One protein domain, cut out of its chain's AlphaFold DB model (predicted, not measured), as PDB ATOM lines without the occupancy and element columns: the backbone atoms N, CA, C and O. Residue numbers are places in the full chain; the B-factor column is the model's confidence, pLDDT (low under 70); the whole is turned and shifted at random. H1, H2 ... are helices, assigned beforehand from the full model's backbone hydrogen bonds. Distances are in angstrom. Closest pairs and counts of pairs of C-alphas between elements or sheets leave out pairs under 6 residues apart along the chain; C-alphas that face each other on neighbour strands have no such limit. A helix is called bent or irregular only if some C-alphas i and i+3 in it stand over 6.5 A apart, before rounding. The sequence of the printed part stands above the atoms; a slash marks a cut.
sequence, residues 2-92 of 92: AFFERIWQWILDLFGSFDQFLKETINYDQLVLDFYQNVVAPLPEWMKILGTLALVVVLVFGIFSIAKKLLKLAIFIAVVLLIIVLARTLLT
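What this domain is: This is residues 2 to 92 of the 92 residues of an uncharacterized protein of Acholeplasma brassicae (UniProt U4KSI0). The model is a long, open U of helices, with one very long helix, H3, as one arm and two shorter helices, H1 and H2, placed end to end with an angle between them as the other arm. The chain turns back at residues 41 to 44, between H2 and H3, and the space between the two arms is empty: H1 and H3 stay apart, and no helix touches another. The printed part has 91 residues with three named helices, in the order H1, H2, H3, and no named strand; the class is all helix. The whole is extended, with a radius of gyration of the C-alphas of 21.5 A, and the C-alphas span 71 by 28 by 17 A, the longest span running with H3.

Where its parts are: H1 covers residues 2 to 26, beginning at C-alpha 2 at (25.691, -7.433, 53.496), and measures 35.9 A from first to last C-alpha. H2 covers residues 28 to 40, begins at C-alpha 28 at (2.046, -12.131, 26.252) and measures 16.5 A. H2 is neither bent nor irregular, but only just: C-alphas 37 and 40 are 6.1 A apart. H3 covers residues 45 to 91, 47 residues, and measures 68.3 A, ending at C-alpha 91 at (32.433, 15.801, 54.109).

How they stand to each other: H1 and H2 are close but not clearly touching; their closest C-alphas, those of Leu 22 and Tyr 28, are 7.3 A apart. They run the same way at a steep tilt of 41 degrees, and their centres are 27.2 A apart. H2 and H3 are close but not clearly touching; their closest C-alphas, those of Val 40 and Lys 48, are 6.9 A apart. They run opposite ways at a shallow tilt of 29 degrees, with their centres 27.1 A apart. H1 and H3 are apart. In H1, H2 and H3, every O i to N i+4 pair is within hydrogen-bond range.

The domain as a whole: The two C-alphas farthest apart are those of Pro 44 and Thr 92, at 70.9 A, while the first and last printed C-alphas, those of Ala 2 and Thr 92, are 22.6 A apart. Residues 2 to 39, of which 2 to 26 belong to H1 and 28 to 39 to H2, stand free, as do residues 53 to 92, of which 53 to 91 belong to H3. The links from H1 to H2, of 1 residue, and from H2 to H3, of 4 residues, are tight. The printed part has no cut and ends at residue 92, the chain's last residue. The mean pLDDT of the printed part is 86.1, and residue 92 is the one printed residue under 70.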
ATOM      1  N   ALA A   2      27.151  -7.539  53.307       75.38
ATOM      2  CA  ALA A   2      25.691  -7.433  53.496       75.38
ATOM      3  C   ALA A   2      24.940  -6.358  52.668       75.38
ATOM      4  O   ALA A   2      23.775  -6.539  52.329       75.38
ATOM      5  N   PHE A   3      25.578  -5.227  52.344       80.38
ATOM      6  CA  PHE A   3      24.940  -4.168  51.545       80.38
ATOM      7  C   PHE A   3      24.726  -4.579  50.077       80.38
ATOM      8  O   PHE A   3      23.652  -4.349  49.528       80.38
ATOM      9  N   PHE A   4      25.716  -5.237  49.463       76.94
ATOM     10  CA  PHE A   4      25.620  -5.707  48.076       76.94
ATOM     11  C   PHE A   4      24.598  -6.836  47.929       76.94
ATOM     12  O   PHE A   4      23.831  -6.833  46.974       76.94
ATOM     13  N   GLU A   5      24.527  -7.747  48.901       87.62
ATOM     14  CA  GLU A   5      23.520  -8.817  48.922       87.62
ATOM     15  C   GLU A   5      22.097  -8.264  49.015       87.62
ATOM     16  O   GLU A   5      21.221  -8.731  48.298       87.62
ATOM     17  N   ARG A   6      21.859  -7.224  49.827       86.31
ATOM     18  CA  ARG A   6      20.534  -6.582  49.904       86.31
ATOM     19  C   ARG A   6      20.117  -5.926  48.594       86.31
ATOM     20  O   ARG A   6      18.962  -6.057  48.204       86.31
ATOM     21  N   ILE A   7      21.038  -5.240  47.915       82.88
ATOM     22  CA  ILE A   7      20.752  -4.644  46.602       82.88
ATOM     23  C   ILE A   7      20.482  -5.742  45.575       82.88
ATOM     24  O   ILE A   7      19.538  -5.632  44.800       82.88
ATOM     25  N   TRP A   8      21.279  -6.809  45.586       83.62
ATOM     26  CA  TRP A   8      21.110  -7.927  44.668       83.62
ATOM     27  C   TRP A   8      19.762  -8.633  44.853       83.62
ATOM     28  O   TRP A   8      19.059  -8.861  43.875       83.62
ATOM     29  N   GLN A   9      19.360  -8.899  46.099       89.75
ATOM     30  CA  GLN A   9      18.054  -9.489  46.411       89.75
ATOM     31  C   GLN A   9      16.896  -8.567  46.009       89.75
ATOM     32  O   GLN A   9      15.957  -9.014  45.364       89.75
ATOM     33  N   TRP A  10      17.000  -7.260  46.274       85.94
ATOM     34  CA  TRP A  10      15.984  -6.293  45.844       85.94
ATOM     35  C   TRP A  10      15.825  -6.233  44.317       85.94
ATOM     36  O   TRP A  10      14.709  -6.135  43.813       85.94
ATOM     37  N   ILE A  11      16.928  -6.330  43.567       82.44
ATOM     38  CA  ILE A  11      16.889  -6.411  42.101       82.44
ATOM     39  C   ILE A  11      16.187  -7.700  41.656       82.44
ATOM     40  O   ILE A  11      15.314  -7.639  40.794       82.44
ATOM     41  N   LEU A  12      16.533  -8.850  42.240       88.19
ATOM     42  CA  LEU A  12      15.908 -10.132  41.896       88.19
ATOM     43  C   LEU A  12      14.397 -10.124  42.157       88.19
ATOM     44  O   LEU A  12      13.634 -10.546  41.288       88.19
ATOM     45  N   ASP A  13      13.963  -9.572  43.288       89.81
ATOM     46  CA  ASP A  13      12.543  -9.458  43.637       89.81
ATOM     47  C   ASP A  13      11.788  -8.527  42.677       89.81
ATOM     48  O   ASP A  13      10.659  -8.819  42.274       89.81
ATOM     49  N   LEU A  14      12.413  -7.424  42.248       83.62
ATOM     50  CA  LEU A  14      11.835  -6.535  41.239       83.62
ATOM     51  C   LEU A  14      11.687  -7.215  39.877       83.62
ATOM     52  O   LEU A  14      10.659  -7.053  39.229       83.62
ATOM     53  N   PHE A  15      12.680  -7.986  39.437       80.31
ATOM     54  CA  PHE A  15      12.586  -8.701  38.165       80.31
ATOM     55  C   PHE A  15      11.564  -9.841  38.216       80.31
ATOM     56  O   PHE A  15      10.807 -10.008  37.261       80.31
ATOM     57  N   GLY A  16      11.498 -10.587  39.323       82.69
ATOM     58  CA  GLY A  16      10.514 -11.655  39.508       82.69
ATOM     59  C   GLY A  16       9.078 -11.128  39.550       82.69
ATOM     60  O   GLY A  16       8.207 -11.635  38.845       82.69
ATOM     61  N   SER A  17       8.840 -10.057  40.312       80.94
ATOM     62  CA  SER A  17       7.526  -9.404  40.374       80.94
ATOM     63  C   SER A  17       7.127  -8.753  39.048       80.94
ATOM     64  O   SER A  17       5.957  -8.793  38.672       80.94
ATOM     65  N   PHE A  18       8.088  -8.209  38.299       78.38
ATOM     66  CA  PHE A  18       7.838  -7.653  36.973       78.38
ATOM     67  C   PHE A  18       7.478  -8.726  35.934       78.38
ATOM     68  O   PHE A  18       6.551  -8.520  35.153       78.38
ATOM     69  N   ASP A  19       8.150  -9.882  35.937       79.88
ATOM     70  CA  ASP A  19       7.804 -11.014  35.060       79.88
ATOM     71  C   ASP A  19       6.383 -11.521  35.338       79.88
ATOM     72  O   ASP A  19       5.578 -11.694  34.420       79.88
ATOM     73  N   GLN A  20       6.040 -11.681  36.618       84.81
ATOM     74  CA  GLN A  20       4.702 -12.096  37.020       84.81
ATOM     75  C   GLN A  20       3.637 -11.062  36.623       84.81
ATOM     76  O   GLN A  20       2.612 -11.425  36.047       84.81
ATOM     77  N   PHE A  21       3.910  -9.770  36.826       79.50
ATOM     78  CA  PHE A  21       3.027  -8.684  36.401       79.50
ATOM     79  C   PHE A  21       2.770  -8.690  34.887       79.50
ATOM     80  O   PHE A  21       1.630  -8.514  34.450       79.50
ATOM     81  N   LEU A  22       3.808  -8.910  34.073       76.56
ATOM     82  CA  LEU A  22       3.675  -8.980  32.617       76.56
ATOM     83  C   LEU A  22       2.852 -10.189  32.167       76.56
ATOM     84  O   LEU A  22       2.017 -10.058  31.268       76.56
ATOM     85  N   LYS A  23       3.047 -11.347  32.805       79.88
ATOM     86  CA  LYS A  23       2.259 -12.556  32.535       79.88
ATOM     87  C   LYS A  23       0.789 -12.364  32.882       79.88
ATOM     88  O   LYS A  23      -0.066 -12.682  32.063       79.88
ATOM     89  N   GLU A  24       0.494 -11.796  34.047       81.88
ATOM     90  CA  GLU A  24      -0.881 -11.592  34.512       81.88
ATOM     91  C   GLU A  24      -1.613 -10.485  33.738       81.88
ATOM     92  O   GLU A  24      -2.800 -10.615  33.452       81.88
ATOM     93  N   THR A  25      -0.916  -9.409  33.364       74.75
ATOM     94  CA  THR A  25      -1.550  -8.235  32.738       74.75
ATOM     95  C   THR A  25      -1.682  -8.366  31.225       74.75
ATOM     96  O   THR A  25      -2.685  -7.945  30.654       74.75
ATOM     97  N   ILE A  26      -0.658  -8.894  30.552       74.50
ATOM     98  CA  ILE A  26      -0.568  -8.859  29.082       74.50
ATOM     99  C   ILE A  26      -0.759 -10.255  28.478       74.50
ATOM    100  O   ILE A  26      -1.045 -10.353  27.287       74.50
ATOM    101  N   ASN A  27      -0.644 -11.326  29.280       81.81
ATOM    102  CA  ASN A  27      -0.685 -12.725  28.837       81.81
ATOM    103  C   ASN A  27       0.057 -12.916  27.501       81.81
ATOM    104  O   ASN A  27      -0.481 -13.416  26.510       81.81
ATOM    105  N   TYR A  28       1.281 -12.381  27.473       74.44
ATOM    106  CA  TYR A  28       2.046 -12.131  26.252       74.44
ATOM    107  C   TYR A  28       2.208 -13.390  25.394       74.44
ATOM    108  O   TYR A  28       2.115 -13.313  24.170       74.44
ATOM    109  N   ASP A  29       2.369 -14.547  26.036       75.94
ATOM    110  CA  ASP A  29       2.512 -15.838  25.364       75.94
ATOM    111  C   ASP A  29       1.296 -16.164  24.485       75.94
ATOM    112  O   ASP A  29       1.448 -16.515  23.312       75.94
ATOM    113  N   GLN A  30       0.082 -15.977  25.013       83.62
ATOM    114  CA  GLN A  30      -1.149 -16.224  24.264       83.62
ATOM    115  C   GLN A  30      -1.343 -15.186  23.155       83.62
ATOM    116  O   GLN A  30      -1.704 -15.531  22.035       83.62
ATOM    117  N   LEU A  31      -1.028 -13.920  23.430       82.25
ATOM    118  CA  LEU A  31      -1.190 -12.821  22.475       82.25
ATOM    119  C   LEU A  31      -0.280 -13.000  21.245       82.25
ATOM    120  O   LEU A  31      -0.707 -12.786  20.108       82.25
ATOM    121  N   VAL A  32       0.962 -13.443  21.452       82.06
ATOM    122  CA  VAL A  32       1.902 -13.749  20.362       82.06
ATOM    123  C   VAL A  32       1.433 -14.953  19.544       82.06
ATOM    124  O   VAL A  32       1.497 -14.915  18.312       82.06
ATOM    125  N   LEU A  33       0.942 -16.003  20.204       86.00
ATOM    126  CA  LEU A  33       0.396 -17.182  19.530       86.00
ATOM    127  C   LEU A  33      -0.832 -16.831  18.686       86.00
ATOM    128  O   LEU A  33      -0.890 -17.195  17.509       86.00
ATOM    129  N   ASP A  34      -1.764 -16.067  19.246       87.44
ATOM    130  CA  ASP A  34      -2.980 -15.634  18.565       87.44
ATOM    131  C   ASP A  34      -2.651 -14.713  17.381       87.44
ATOM    132  O   ASP A  34      -3.255 -14.829  16.311       87.44
ATOM    133  N   PHE A  35      -1.655 -13.832  17.516       84.12
ATOM    134  CA  PHE A  35      -1.183 -12.995  16.412       84.12
ATOM    135  C   PHE A  35      -0.586 -13.835  15.278       84.12
ATOM    136  O   PHE A  35      -0.909 -13.625  14.106       84.12
ATOM    137  N   TYR A  36       0.255 -14.819  15.606       83.00
ATOM    138  CA  TYR A  36       0.824 -15.706  14.598       83.00
ATOM    139  C   TYR A  36      -0.269 -16.486  13.862       83.00
ATOM    140  O   TYR A  36      -0.280 -16.502  12.633       83.00
ATOM    141  N   GLN A  37      -1.209 -17.089  14.590       88.06
ATOM    142  CA  GLN A  37      -2.259 -17.920  14.002       88.06
ATOM    143  C   GLN A  37      -3.252 -17.118  13.153       88.06
ATOM    144  O   GLN A  37      -3.635 -17.578  12.081       88.06
ATOM    145  N   ASN A  38      -3.641 -15.918  13.589       85.81
ATOM    146  CA  ASN A  38      -4.688 -15.145  12.915       85.81
ATOM    147  C   ASN A  38      -4.157 -14.186  11.844       85.81
ATOM    148  O   ASN A  38      -4.873 -13.886  10.890       85.81
ATOM    149  N   VAL A  39      -2.924 -13.688  11.982       82.12
ATOM    150  CA  VAL A  39      -2.379 -12.644  11.098       82.12
ATOM    151  C   VAL A  39      -1.256 -13.165  10.217       82.12
ATOM    152  O   VAL A  39      -1.200 -12.783   9.058       82.12
ATOM    153  N   VAL A  40      -0.369 -14.026  10.724       81.81
ATOM    154  CA  VAL A  40       0.830 -14.462   9.982       81.81
ATOM    155  C   VAL A  40       0.595 -15.769   9.225       81.81
ATOM    156  O   VAL A  40       0.934 -15.874   8.046       81.81
ATOM    157  N   ALA A  41      -0.001 -16.770   9.872       84.25
ATOM    158  CA  ALA A  41      -0.247 -18.094   9.312       84.25
ATOM    159  C   ALA A  41      -1.121 -18.107   8.039       84.25
ATOM    160  O   ALA A  41      -0.740 -18.835   7.115       84.25
ATOM    161  N   PRO A  42      -2.208 -17.315   7.911       88.31
ATOM    162  CA  PRO A  42      -3.035 -17.322   6.703       88.31
ATOM    163  C   PRO A  42      -2.403 -16.563   5.528       88.31
ATOM    164  O   PRO A  42      -2.942 -16.596   4.422       88.31
ATOM    165  N   LEU A  43      -1.269 -15.880   5.728       86.62
ATOM    166  CA  LEU A  43      -0.626 -15.134   4.652       86.62
ATOM    167  C   LEU A  43       0.043 -16.070   3.631       86.62
ATOM    168  O   LEU A  43       0.592 -17.116   4.001       86.62
ATOM    169  N   PRO A  44       0.083 -15.663   2.351       88.75
ATOM    170  CA  PRO A  44       0.887 -16.316   1.328       88.75
ATOM    171  C   PRO A  44       2.369 -16.393   1.720       88.75
ATOM    172  O   PRO A  44       2.906 -15.489   2.363       88.75
ATOM    173  N   GLU A  45       3.058 -17.443   1.270       83.81
ATOM    174  CA  GLU A  45       4.457 -17.726   1.636       83.81
ATOM    175  C   GLU A  45       5.424 -16.578   1.310       83.81
ATOM    176  O   GLU A  45       6.287 -16.241   2.119       83.81
ATOM    177  N   TRP A  46       5.243 -15.907   0.170       84.44
ATOM    178  CA  TRP A  46       6.087 -14.779  -0.231       84.44
ATOM    179  C   TRP A  46       5.951 -13.567   0.708       84.44
ATOM    180  O   TRP A  46       6.942 -12.889   0.981       84.44
ATOM    181  N   MET A  47       4.759 -13.320   1.269       84.38
ATOM    182  CA  MET A  47       4.568 -12.266   2.273       84.38
ATOM    183  C   MET A  47       5.179 -12.641   3.618       84.38
ATOM    184  O   MET A  47       5.709 -11.764   4.296       84.38
ATOM    185  N   LYS A  48       5.155 -13.924   3.999       83.56
ATOM    186  CA  LYS A  48       5.797 -14.389   5.238       83.56
ATOM    187  C   LYS A  48       7.296 -14.101   5.217       83.56
ATOM    188  O   LYS A  48       7.812 -13.537   6.174       83.56
ATOM    189  N   ILE A  49       7.968 -14.389   4.101       86.25
ATOM    190  CA  ILE A  49       9.411 -14.145   3.933       86.25
ATOM    191  C   ILE A  49       9.740 -12.647   4.043       86.25
ATOM    192  O   ILE A  49      10.662 -12.263   4.768       86.25
ATOM    193  N   LEU A  50       8.967 -11.787   3.373       87.31
ATOM    194  CA  LEU A  50       9.139 -10.332   3.463       87.31
ATOM    195  C   LEU A  50       8.856  -9.802   4.877       87.31
ATOM    196  O   LEU A  50       9.592  -8.950   5.372       87.31
ATOM    197  N   GLY A  51       7.833 -10.336   5.546       85.00
ATOM    198  CA  GLY A  51       7.496  -9.999   6.928       85.00
ATOM    199  C   GLY A  51       8.604 -10.381   7.910       85.00
ATOM    200  O   GLY A  51       8.963  -9.579   8.770       85.00
ATOM    201  N   THR A  52       9.211 -11.560   7.750       85.88
ATOM    202  CA  THR A  52      10.363 -11.982   8.558       85.88
ATOM    203  C   THR A  52      11.561 -11.058   8.346       85.88
ATOM    204  O   THR A  52      12.173 -10.628   9.321       85.88
ATOM    205  N   LEU A  53      11.870 -10.687   7.100       88.50
ATOM    206  CA  LEU A  53      12.954  -9.743   6.799       88.50
ATOM    207  C   LEU A  53      12.713  -8.368   7.436       88.50
ATOM    208  O   LEU A  53      13.616  -7.813   8.063       88.50
ATOM    209  N   ALA A  54      11.493  -7.839   7.336       87.12
ATOM    210  CA  ALA A  54      11.124  -6.577   7.969       87.12
ATOM    211  C   ALA A  54      11.228  -6.649   9.504       87.12
ATOM    212  O   ALA A  54      11.769  -5.731  10.122       87.12
ATOM    213  N   LEU A  55      10.782  -7.750  10.119       88.94
ATOM    214  CA  LEU A  55      10.902  -7.973  11.562       88.94
ATOM    215  C   LEU A  55      12.357  -8.001  12.023       88.94
ATOM    216  O   LEU A  55      12.675  -7.379  13.032       88.94
ATOM    217  N   VAL A  56      13.244  -8.673  11.287       91.50
ATOM    218  CA  VAL A  56      14.679  -8.708  11.609       91.50
ATOM    219  C   VAL A  56      15.265  -7.299  11.582       91.50
ATOM    220  O   VAL A  56      15.968  -6.909  12.512       91.50
ATOM    221  N   VAL A  57      14.934  -6.503  10.564       92.19
ATOM    222  CA  VAL A  57      15.383  -5.108  10.470       92.19
ATOM    223  C   VAL A  57      14.882  -4.294  11.664       92.19
ATOM    224  O   VAL A  57      15.680  -3.653  12.350       92.19
ATOM    225  N   VAL A  58      13.583  -4.355  11.964       92.62
ATOM    226  CA  VAL A  58      12.985  -3.632  13.099       92.62
ATOM    227  C   VAL A  58      13.594  -4.075  14.429       92.62
ATOM    228  O   VAL A  58      13.886  -3.222  15.263       92.62
ATOM    229  N   LEU A  59      13.846  -5.372  14.622       92.12
ATOM    230  CA  LEU A  59      14.500  -5.900  15.820       92.12
ATOM    231  C   LEU A  59      15.913  -5.348  15.975       92.12
ATOM    232  O   LEU A  59      16.253  -4.849  17.045       92.12
ATOM    233  N   VAL A  60      16.722  -5.379  14.915       93.88
ATOM    234  CA  VAL A  60      18.097  -4.869  14.953       93.88
ATOM    235  C   VAL A  60      18.101  -3.377  15.294       93.88
ATOM    236  O   VAL A  60      18.743  -2.969  16.263       93.88
ATOM    237  N   PHE A  61      17.334  -2.557  14.571       93.19
ATOM    238  CA  PHE A  61      17.242  -1.120  14.853       93.19
ATOM    239  C   PHE A  61      16.644  -0.824  16.236       93.19
ATOM    240  O   PHE A  61      17.105   0.089  16.930       93.19
ATOM    241  N   GLY A  62      15.652  -1.605  16.659       90.19
ATOM    242  CA  GLY A  62      15.019  -1.509  17.970       90.19
ATOM    243  C   GLY A  62      16.014  -1.766  19.099       90.19
ATOM    244  O   GLY A  62      16.150  -0.930  19.995       90.19
ATOM    245  N   ILE A  63      16.776  -2.858  19.016       92.44
ATOM    246  CA  ILE A  63      17.821  -3.199  19.988       92.44
ATOM    247  C   ILE A  63      18.891  -2.106  20.023       92.44
ATOM    248  O   ILE A  63      19.247  -1.655  21.109       92.44
ATOM    249  N   PHE A  64      19.353  -1.602  18.872       93.19
ATOM    250  CA  PHE A  64      20.315  -0.492  18.834       93.19
ATOM    251  C   PHE A  64      19.782   0.776  19.521       93.19
ATOM    252  O   PHE A  64      20.510   1.437  20.268       93.19
ATOM    253  N   SER A  65      18.509   1.113  19.305       91.25
ATOM    254  CA  SER A  65      17.857   2.265  19.939       91.25
ATOM    255  C   SER A  65      17.764   2.106  21.460       91.25
ATOM    256  O   SER A  65      18.112   3.028  22.208       91.25
ATOM    257  N   ILE A  66      17.355   0.924  21.928       92.00
ATOM    258  CA  ILE A  66      17.249   0.604  23.356       92.00
ATOM    259  C   ILE A  66      18.637   0.591  23.999       92.00
ATOM    260  O   ILE A  66      18.836   1.263  25.010       92.00
ATOM    261  N   ALA A  67      19.620  -0.073  23.389       91.19
ATOM    262  CA  ALA A  67      20.995  -0.129  23.878       91.19
ATOM    263  C   ALA A  67      21.595   1.274  24.050       91.19
ATOM    264  O   ALA A  67      22.184   1.579  25.088       91.19
ATOM    265  N   LYS A  68      21.371   2.179  23.086       91.19
ATOM    266  CA  LYS A  68      21.820   3.576  23.181       91.19
ATOM    267  C   LYS A  68      21.184   4.314  24.364       91.19
ATOM    268  O   LYS A  68      21.852   5.134  24.995       91.19
ATOM    269  N   LYS A  69      19.908   4.058  24.669       92.31
ATOM    270  CA  LYS A  69      19.225   4.648  25.834       92.31
ATOM    271  C   LYS A  69      19.719   4.045  27.151       92.31
ATOM    272  O   LYS A  69      20.010   4.804  28.072       92.31
ATOM    273  N   LEU A  70      19.875   2.723  27.222       91.38
ATOM    274  CA  LEU A  70      20.388   2.026  28.405       91.38
ATOM    275  C   LEU A  70      21.822   2.448  28.742       91.38
ATOM    276  O   LEU A  70      22.122   2.690  29.906       91.38
ATOM    277  N   LEU A  71      22.683   2.638  27.738       92.56
ATOM    278  CA  LEU A  71      24.041   3.144  27.949       92.56
ATOM    279  C   LEU A  71      24.033   4.549  28.567       92.56
ATOM    280  O   LEU A  71      24.760   4.808  29.522       92.56
ATOM    281  N   LYS A  72      23.186   5.454  28.058       90.44
ATOM    282  CA  LYS A  72      23.035   6.798  28.639       90.44
ATOM    283  C   LYS A  72      22.565   6.738  30.092       90.44
ATOM    284  O   LYS A  72      23.084   7.481  30.919       90.44
ATOM    285  N   LEU A  73      21.617   5.851  30.398       92.94
ATOM    286  CA  LEU A  73      21.133   5.637  31.760       92.94
ATOM    287  C   LEU A  73      22.246   5.108  32.678       92.94
ATOM    288  O   LEU A  73      22.426   5.629  33.775       92.94
ATOM    289  N   ALA A  74      23.027   4.128  32.219       89.88
ATOM    290  CA  ALA A  74      24.142   3.571  32.979       89.88
ATOM    291  C   ALA A  74      25.211   4.630  33.294       89.88
ATOM    292  O   ALA A  74      25.651   4.739  34.437       89.88
ATOM    293  N   ILE A  75      25.576   5.460  32.308       94.56
ATOM    294  CA  ILE A  75      26.515   6.576  32.503       94.56
ATOM    295  C   ILE A  75      25.953   7.580  33.513       94.56
ATOM    296  O   ILE A  75      26.672   8.011  34.410       94.56
ATOM    297  N   PHE A  76      24.672   7.935  33.401       95.06
ATOM    298  CA  PHE A  76      24.031   8.859  34.334       95.06
ATOM    299  C   PHE A  76      24.093   8.347  35.780       95.06
ATOM    300  O   PHE A  76      24.528   9.074  36.672       95.06
ATOM    301  N   ILE A  77      23.739   7.078  36.004       91.19
ATOM    302  CA  ILE A  77      23.821   6.443  37.326       91.19
ATOM    303  C   ILE A  77      25.267   6.437  37.837       91.19
ATOM    304  O   ILE A  77      25.505   6.778  38.994       91.19
ATOM    305  N   ALA A  78      26.239   6.108  36.983       92.56
ATOM    306  CA  ALA A  78      27.653   6.103  37.356       92.56
ATOM    307  C   ALA A  78      28.141   7.489  37.810       92.56
ATOM    308  O   ALA A  78      28.834   7.592  38.821       92.56
ATOM    309  N   VAL A  79      27.739   8.559  37.115       96.06
ATOM    310  CA  VAL A  79      28.074   9.941  37.496       96.06
ATOM    311  C   VAL A  79      27.454  10.309  38.843       96.06
ATOM    312  O   VAL A  79      28.149  10.842  39.704       96.06
ATOM    313  N   VAL A  80      26.173   9.995  39.060       93.88
ATOM    314  CA  VAL A  80      25.493  10.265  40.338       93.88
ATOM    315  C   VAL A  80      26.192   9.542  41.491       93.88
ATOM    316  O   VAL A  80      26.464  10.153  42.524       93.88
ATOM    317  N   LEU A  81      26.546   8.267  41.308       90.06
ATOM    318  CA  LEU A  81      27.279   7.500  42.316       90.06
ATOM    319  C   LEU A  81      28.658   8.100  42.605       90.06
ATOM    320  O   LEU A  81      29.046   8.194  43.766       90.06
ATOM    321  N   LEU A  82      29.374   8.550  41.574       92.50
ATOM    322  CA  LEU A  82      30.680   9.183  41.731       92.50
ATOM    323  C   LEU A  82      30.581  10.488  42.536       92.50
ATOM    324  O   LEU A  82      31.382  10.695  43.447       92.50
ATOM    325  N   ILE A  83      29.570  11.323  42.274       94.12
ATOM    326  CA  ILE A  83      29.308  12.544  43.055       94.12
ATOM    327  C   ILE A  83      29.021  12.200  44.521       94.12
ATOM    328  O   ILE A  83      29.596  12.822  45.410       94.12
ATOM    329  N   ILE A  84      28.171  11.203  44.783       91.94
ATOM    330  CA  ILE A  84      27.837  10.774  46.152       91.94
ATOM    331  C   ILE A  84      29.090  10.291  46.891       91.94
ATOM    332  O   ILE A  84      29.289  10.642  48.055       91.94
ATOM    333  N   VAL A  85      29.948   9.510  46.229       91.19
ATOM    334  CA  VAL A  85      31.199   9.017  46.817       91.19
ATOM    335  C   VAL A  85      32.153  10.172  47.120       91.19
ATOM    336  O   VAL A  85      32.647  10.243  48.241       91.19
ATOM    337  N   LEU A  86      32.360  11.098  46.177       90.50
ATOM    338  CA  LEU A  86      33.228  12.262  46.382       90.50
ATOM    339  C   LEU A  86      32.715  13.172  47.501       90.50
ATOM    340  O   LEU A  86      33.486  13.564  48.375       90.50
ATOM    341  N   ALA A  87      31.415  13.472  47.511       90.75
ATOM    342  CA  ALA A  87      30.786  14.250  48.571       90.75
ATOM    343  C   ALA A  87      30.969  13.570  49.932       90.75
ATOM    344  O   ALA A  87      31.336  14.231  50.898       90.75
ATOM    345  N   ARG A  88      30.797  12.243  50.006       90.69
ATOM    346  CA  ARG A  88      31.040  11.484  51.235       90.69
ATOM    347  C   ARG A  88      32.494  11.581  51.690       90.69
ATOM    348  O   ARG A  88      32.703  11.795  52.870       90.69
ATOM    349  N   THR A  89      33.467  11.439  50.790       86.31
ATOM    350  CA  THR A  89      34.897  11.507  51.143       86.31
ATOM    351  C   THR A  89      35.381  12.908  51.512       86.31
ATOM    352  O   THR A  89      36.381  13.016  52.204       86.31
ATOM    353  N   LEU A  90      34.718  13.965  51.031       79.69
ATOM    354  CA  LEU A  90      35.084  15.360  51.317       79.69
ATOM    355  C   LEU A  90      34.379  15.929  52.561       79.69
ATOM    356  O   LEU A  90      34.857  16.906  53.127       79.69
ATOM    357  N   LEU A  91      33.229  15.367  52.950       75.38
ATOM    358  CA  LEU A  91      32.433  15.801  54.109       75.38
ATOM    359  C   LEU A  91      32.731  15.008  55.398       75.38
ATOM    360  O   LEU A  91      32.172  15.339  56.444       75.38
ATOM    361  N   THR A  92      33.573  13.976  55.325       53.69
ATOM    362  CA  THR A  92      34.181  13.272  56.472       53.69
ATOM    363  C   THR A  92      35.636  13.663  56.615       53.69
ATOM    364  O   THR A  92      36.069  13.880  57.764       53.69
TER     365      THR A  92